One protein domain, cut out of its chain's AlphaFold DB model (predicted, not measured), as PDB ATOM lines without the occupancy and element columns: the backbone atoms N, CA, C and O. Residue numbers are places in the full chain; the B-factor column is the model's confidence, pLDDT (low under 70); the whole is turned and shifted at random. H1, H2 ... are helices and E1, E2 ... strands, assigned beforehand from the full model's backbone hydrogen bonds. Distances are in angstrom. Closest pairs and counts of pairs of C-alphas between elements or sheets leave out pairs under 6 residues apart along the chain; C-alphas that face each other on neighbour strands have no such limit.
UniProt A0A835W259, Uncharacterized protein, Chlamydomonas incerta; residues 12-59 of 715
ATOM      1  N   LEU A  12      40.242 -56.688 -19.721       82.88
ATOM      2  CA  LEU A  12      39.477 -56.013 -20.769       82.88
ATOM      3  C   LEU A  12      38.047 -56.573 -20.829       82.88
ATOM      4  O   LEU A  12      37.084 -55.808 -20.812       82.88
ATOM      5  N   GLY A  13      37.906 -57.901 -20.795       85.38
ATOM      6  CA  GLY A  13      36.620 -58.593 -20.788       85.38
ATOM      7  C   GLY A  13      35.741 -58.252 -19.586       85.38
ATOM      8  O   GLY A  13      34.562 -57.945 -19.764       85.38
ATOM      9  N   GLU A  14      36.283 -58.224 -18.363       84.06
ATOM     10  CA  GLU A  14      35.533 -57.776 -17.177       84.06
ATOM     11  C   GLU A  14      35.065 -56.318 -17.326       84.06
ATOM     12  O   GLU A  14      33.912 -55.985 -17.029       84.06
ATOM     13  N   ALA A  15      35.934 -55.435 -17.819       80.00
ATOM     14  CA  ALA A  15      35.623 -54.018 -17.958       80.00
ATOM     15  C   ALA A  15      34.567 -53.744 -19.051       80.00
ATOM     16  O   ALA A  15      33.640 -52.970 -18.807       80.00
ATOM     17  N   VAL A  16      34.626 -54.447 -20.190       83.69
ATOM     18  CA  VAL A  16      33.598 -54.412 -21.250       83.69
ATOM     19  C   VAL A  16      32.264 -54.973 -20.742       83.69
ATOM     20  O   VAL A  16      31.235 -54.301 -20.855       83.69
ATOM     21  N   ARG A  17      32.262 -56.160 -20.109       83.25
ATOM     22  CA  ARG A  17      31.049 -56.795 -19.546       83.25
ATOM     23  C   ARG A  17      30.367 -55.911 -18.493       83.25
ATOM     24  O   ARG A  17      29.137 -55.848 -18.457       83.25
ATOM     25  N   SER A  18      31.154 -55.206 -17.673       85.62
ATOM     26  CA  SER A  18      30.679 -54.268 -16.641       85.62
ATOM     27  C   SER A  18      30.344 -52.857 -17.154       85.62
ATOM     28  O   SER A  18      30.014 -51.986 -16.349       85.62
ATOM     29  N   GLY A  19      30.410 -52.614 -18.471       85.56
ATOM     30  CA  GLY A  19      30.071 -51.329 -19.097       85.56
ATOM     31  C   GLY A  19      31.027 -50.181 -18.755       85.56
ATOM     32  O   GLY A  19      30.732 -49.019 -19.037       85.56
ATOM     33  N   ARG A  20      32.177 -50.472 -18.133       83.56
ATOM     34  CA  ARG A  20      33.170 -49.457 -17.767       83.56
ATOM     35  C   ARG A  20      33.872 -48.945 -19.021       83.56
ATOM     36  O   ARG A  20      34.054 -49.680 -19.987       83.56
ATOM     37  N   GLN A  21      34.297 -47.681 -18.994       84.56
ATOM     38  CA  GLN A  21      35.102 -47.142 -20.084       84.56
ATOM     39  C   GLN A  21      36.532 -47.696 -20.009       84.56
ATOM     40  O   GLN A  21      37.223 -47.498 -19.007       84.56
ATOM     41  N   VAL A  22      36.957 -48.351 -21.086       88.31
ATOM     42  CA  VAL A  22      38.290 -48.929 -21.288       88.31
ATOM     43  C   VAL A  22      39.047 -48.105 -22.325       88.31
ATOM     44  O   VAL A  22      38.452 -47.618 -23.286       88.31
ATOM     45  N   SER A  23      40.356 -47.966 -22.130       88.75
ATOM     46  CA  SER A  23      41.290 -47.477 -23.144       88.75
ATOM     47  C   SER A  23      42.618 -48.209 -22.968       88.75
ATOM     48  O   SER A  23      43.278 -48.036 -21.940       88.75
ATOM     49  N   VAL A  24      42.997 -49.014 -23.960       89.06
ATOM     50  CA  VAL A  24      44.312 -49.665 -24.049       89.06
ATOM     51  C   VAL A  24      45.039 -49.104 -25.264       89.06
ATOM     52  O   VAL A  24      44.469 -49.042 -26.352       89.06
ATOM     53  N   ASP A  25      46.273 -48.658 -25.056       88.88
ATOM     54  CA  ASP A  25      47.160 -48.171 -26.112       88.88
ATOM     55  C   ASP A  25      48.147 -49.279 -26.495       88.88
ATOM     56  O   ASP A  25      48.900 -49.756 -25.641       88.88
ATOM     57  N   PHE A  26      48.108 -49.687 -27.765       84.50
ATOM     58  CA  PHE A  26      48.967 -50.713 -28.360       84.50
ATOM     59  C   PHE A  26      50.123 -50.106 -29.181       84.50
ATOM     60  O   PHE A  26      50.840 -50.830 -29.861       84.50
ATOM     61  N   GLY A  27      50.295 -48.778 -29.204       87.31
ATOM     62  CA  GLY A  27      51.330 -48.091 -29.993       87.31
ATOM     63  C   GLY A  27      51.064 -48.028 -31.507       87.31
ATOM     64  O   GLY A  27      51.464 -47.061 -32.158       87.31
ATOM     65  N   VAL A  28      50.321 -48.995 -32.060       89.19
ATOM     66  CA  VAL A  28      49.747 -48.968 -33.422       89.19
ATOM     67  C   VAL A  28      48.357 -48.316 -33.462       89.19
ATOM     68  O   VAL A  28      47.951 -47.734 -34.472       89.19
ATOM     69  N   GLY A  29      47.636 -48.338 -32.338       88.62
ATOM     70  CA  GLY A  29      46.303 -47.761 -32.178       88.62
ATOM     71  C   GLY A  29      45.769 -47.899 -30.755       88.62
ATOM     72  O   GLY A  29      46.365 -48.572 -29.910       88.62
ATOM     73  N   THR A  30      44.636 -47.253 -30.488       89.88
ATOM     74  CA  THR A  30      43.950 -47.304 -29.192       89.88
ATOM     75  C   THR A  30      42.658 -48.101 -29.293       89.88
ATOM     76  O   THR A  30      41.718 -47.679 -29.972       89.88
ATOM     77  N   LEU A  31      42.575 -49.212 -28.557       88.94
ATOM     78  CA  LEU A  31      41.322 -49.929 -28.339       88.94
ATOM     79  C   LEU A  31      40.533 -49.210 -27.246       88.94
ATOM     80  O   LEU A  31      40.944 -49.175 -26.081       88.94
ATOM     81  N   THR A  32      39.388 -48.645 -27.613       88.94
ATOM     82  CA  THR A  32      38.454 -48.030 -26.670       88.94
ATOM     83  C   THR A  32      37.224 -48.912 -26.500       88.94
ATOM     84  O   THR A  32      36.763 -49.555 -27.441       88.94
ATOM     85  N   GLY A  33      36.693 -48.975 -25.280       89.44
ATOM     86  CA  GLY A  33      35.515 -49.782 -24.964       89.44
ATOM     87  C   GLY A  33      34.555 -49.033 -24.058       89.44
ATOM     88  O   GLY A  33      34.995 -48.324 -23.151       89.44
ATOM     89  N   ARG A  34      33.249 -49.164 -24.297       80.94
ATOM     90  CA  ARG A  34      32.198 -48.582 -23.450       80.94
ATOM     91  C   ARG A  34      30.846 -49.242 -23.731       80.94
ATOM     92  O   ARG A  34      30.543 -49.529 -24.880       80.94
ATOM     93  N   ASP A  35      30.018 -49.434 -22.700       80.00
ATOM     94  CA  ASP A  35      28.624 -49.897 -22.840       80.00
ATOM     95  C   ASP A  35      28.483 -51.176 -23.710       80.00
ATOM     96  O   ASP A  35      27.539 -51.328 -24.478       80.00
ATOM     97  N   ARG A  36      29.447 -52.104 -23.561       74.00
ATOM     98  CA  ARG A  36      29.651 -53.358 -24.328       74.00
ATOM     99  C   ARG A  36      30.074 -53.225 -25.798       74.00
ATOM    100  O   ARG A  36      30.347 -54.247 -26.413       74.00
ATOM    101  N   ALA A  37      30.206 -52.016 -26.338       74.94
ATOM    102  CA  ALA A  37      30.862 -51.795 -27.623       74.94
ATOM    103  C   ALA A  37      32.388 -51.685 -27.454       74.94
ATOM    104  O   ALA A  37      32.874 -51.088 -26.486       74.94
ATOM    105  N   LEU A  38      33.130 -52.220 -28.424       84.44
ATOM    106  CA  LEU A  38      34.558 -51.985 -28.638       84.44
ATOM    107  C   LEU A  38      34.749 -51.206 -29.947       84.44
ATOM    108  O   LEU A  38      33.977 -51.368 -30.889       84.44
ATOM    109  N   GLY A  39      35.768 -50.352 -29.997       87.75
ATOM    110  CA  GLY A  39      36.154 -49.598 -31.187       87.75
ATOM    111  C   GLY A  39      37.652 -49.319 -31.185       87.75
ATOM    112  O   GLY A  39      38.185 -48.788 -30.206       87.75
ATOM    113  N   PHE A  40      38.328 -49.696 -32.270       90.31
ATOM    114  CA  PHE A  40      39.771 -49.538 -32.429       90.31
ATOM    115  C   PHE A  40      40.098 -48.344 -33.334       90.31
ATOM    116  O   PHE A  40      39.758 -48.339 -34.517       90.31
ATOM    117  N   ASP A  41      40.776 -47.340 -32.780       88.38
ATOM    118  CA  ASP A  41      41.256 -46.169 -33.519       88.38
ATOM    119  C   ASP A  41      42.763 -46.310 -33.794       88.38
ATOM    120  O   ASP A  41      43.594 -46.121 -32.903       88.38
ATOM    121  N   PHE A  42      43.131 -46.627 -35.040       90.12
ATOM    122  CA  PHE A  42      44.533 -46.667 -35.477       90.12
ATOM    123  C   PHE A  42      45.209 -45.294 -35.358       90.12
ATOM    124  O   PHE A  42      44.651 -44.261 -35.746       90.12
ATOM    125  N   LEU A  43      46.462 -45.278 -34.896       87.88
ATOM    126  CA  LEU A  43      47.231 -44.045 -34.767       87.88
ATOM    127  C   LEU A  43      47.561 -43.458 -36.157       87.88
ATOM    128  O   LEU A  43      48.009 -44.185 -37.050       87.88
ATOM    129  N   PRO A  44      47.416 -42.131 -36.373       82.69
ATOM    130  CA  PRO A  44      47.689 -41.510 -37.673       82.69
ATOM    131  C   PRO A  44      49.120 -41.711 -38.195       82.69
ATOM    132  O   PRO A  44      49.338 -41.650 -39.403       82.69
ATOM    133  N   SER A  45      50.085 -41.954 -37.303       83.75
ATOM    134  CA  SER A  45      51.464 -42.332 -37.630       83.75
ATOM    135  C   SER A  45      51.556 -43.731 -38.244       83.75
ATOM    136  O   SER A  45      52.203 -43.889 -39.276       83.75
ATOM    137  N   TYR A  46      50.876 -44.721 -37.665       81.88
ATOM    138  CA  TYR A  46      50.827 -46.093 -38.177       81.88
ATOM    139  C   TYR A  46      50.167 -46.133 -39.565       81.88
ATOM    140  O   TYR A  46      50.755 -46.608 -40.537       81.88
ATOM    141  N   LEU A  47      49.015 -45.465 -39.710       83.69
ATOM    142  CA  LEU A  47      48.332 -45.306 -41.001       83.69
ATOM    143  C   LEU A  47      49.151 -44.532 -42.049       83.69
ATOM    144  O   LEU A  47      48.883 -44.665 -43.244       83.69
ATOM    145  N   ALA A  48      50.115 -43.701 -41.642       76.62
ATOM    146  CA  ALA A  48      51.035 -43.045 -42.570       76.62
ATOM    147  C   ALA A  48      52.128 -44.010 -43.056       76.62
ATOM    148  O   ALA A  48      52.382 -44.059 -44.258       76.62
ATOM    149  N   VAL A  49      52.709 -44.809 -42.152       79.94
ATOM    150  CA  VAL A  49      53.749 -45.804 -42.472       79.94
ATOM    151  C   VAL A  49      53.212 -46.884 -43.417       79.94
ATOM    152  O   VAL A  49      53.784 -47.077 -44.492       79.94
ATOM    153  N   HIS A  50      52.059 -47.493 -43.119       75.81
ATOM    154  CA  HIS A  50      51.474 -48.514 -44.002       75.81
ATOM    155  C   HIS A  50      51.068 -47.957 -45.378       75.81
ATOM    156  O   HIS A  50      51.185 -48.652 -46.383       75.81
ATOM    157  N   ARG A  51      50.682 -46.674 -45.480       72.19
ATOM    158  CA  ARG A  51      50.453 -46.022 -46.788       72.19
ATOM    159  C   ARG A  51      51.729 -45.828 -47.604       72.19
ATOM    160  O   ARG A  51      51.644 -45.828 -48.828       72.19
ATOM    161  N   THR A  52      52.878 -45.641 -46.954       70.88
ATOM    162  CA  THR A  52      54.177 -45.580 -47.643       70.88
ATOM    163  C   THR A  52      54.733 -46.960 -47.993       70.88
ATOM    164  O   THR A  52      55.343 -47.082 -49.049       70.88
ATOM    165  N   MET A  53      54.484 -47.985 -47.171       63.66
ATOM    166  CA  MET A  53      54.929 -49.363 -47.426       63.66
ATOM    167  C   MET A  53      54.112 -50.052 -48.526       63.66
ATOM    168  O   MET A  53      54.692 -50.597 -49.455       63.66
ATOM    169  N   ALA A  54      52.778 -49.938 -48.512       60.75
ATOM    170  CA  ALA A  54      51.881 -50.615 -49.460       60.75
ATOM    171  C   ALA A  54      51.911 -50.058 -50.910       60.75
ATOM    172  O   ALA A  54      50.899 -50.099 -51.613       60.75
ATOM    173  N   GLY A  55      53.014 -49.429 -51.339       47.88
ATOM    174  CA  GLY A  55      53.251 -48.869 -52.682       47.88
ATOM    175  C   GLY A  55      52.279 -47.771 -53.147       47.88
ATOM    176  O   GLY A  55      52.416 -47.226 -54.247       47.88
ATOM    177  N   SER A  56      51.274 -47.433 -52.334       46.78
ATOM    178  CA  SER A  56      50.043 -46.778 -52.777       46.78
ATOM    179  C   SER A  56      50.176 -45.258 -52.839       46.78
ATOM    180  O   SER A  56      49.523 -44.490 -52.134       46.78
ATOM    181  N   THR A  57      50.991 -44.808 -53.791       47.97
ATOM    182  CA  THR A  57      51.137 -43.401 -54.206       47.97
ATOM    183  C   THR A  57      49.848 -42.785 -54.779       47.97
ATOM    184  O   THR A  57      49.822 -41.598 -55.107       47.97
ATOM    185  N   ARG A  58      48.748 -43.551 -54.875       46.78
ATOM    186  CA  ARG A  58      47.406 -43.059 -55.221       46.78
ATOM    187  C   ARG A  58      46.636 -42.622 -53.963       46.78
ATOM    188  O   ARG A  58      46.155 -43.485 -53.225       46.78
ATOM    189  N   PRO A  59      46.376 -41.315 -53.755       45.50
ATOM    190  CA  PRO A  59      45.498 -40.834 -52.686       45.50
ATOM    191  C   PRO A  59      44.017 -41.121 -53.012       45.50
ATOM    192  O   PRO A  59      43.248 -40.217 -53.333       45.50
TER     193      PRO A  59
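Overview. This is residues 12 to 59 of the 715 residues of an uncharacterized protein of Chlamydomonas incerta (UniProt A0A835W259). A small three-stranded sheet has H1 over one face at one end, while H2 reaches out beyond the other end and residues 52 to 58 stick out. The printed part has 48 residues, mixed in class, in the order H1, E1, E2, E3, H2. The strands form an antiparallel meander, E1 - E2 - E3, each beside the one before. The rod is only just extended, close to loose: radius of gyration of the C-alphas 14.5 A, spans 44 by 17 by 12 A.

Arrangement. H1, residues 12 to 17, is on the sheet at a height of 8.1 A; its closest C-alpha pair with E2, residues 29 to 34, is Val 16 and Gly 33, 6.2 A. E1, residues 22 to 25, forms a hairpin with E2; N 24 and O 31 are 3.0 A apart. E2 and E3, residues 37 to 42, form another; N 32 and O 39 are 2.9 A apart. H2, residues 44 to 53, is only just not on the sheet, with 4 pairs of C-alphas within 10 A. Every O i to N i+4 pair is within hydrogen-bond range in H1, 5 of 6 in H2.

Along the chain. H1 begins at C-alpha 12 (39.477, -56.013, -20.769) and spans 8.6 A, E1 10.1 A, E2 and E3 16.6 A each. H2 spans 14.5 A, ending at C-alpha 53 (54.929, -49.363, -47.426).

Size, cuts and confidence. The farthest C-alphas, Ser 18 and Thr 57, are 44.1 A apart. The printed part has no cut, and its four links are tight. Residues 53 to 59 have pLDDT under 70.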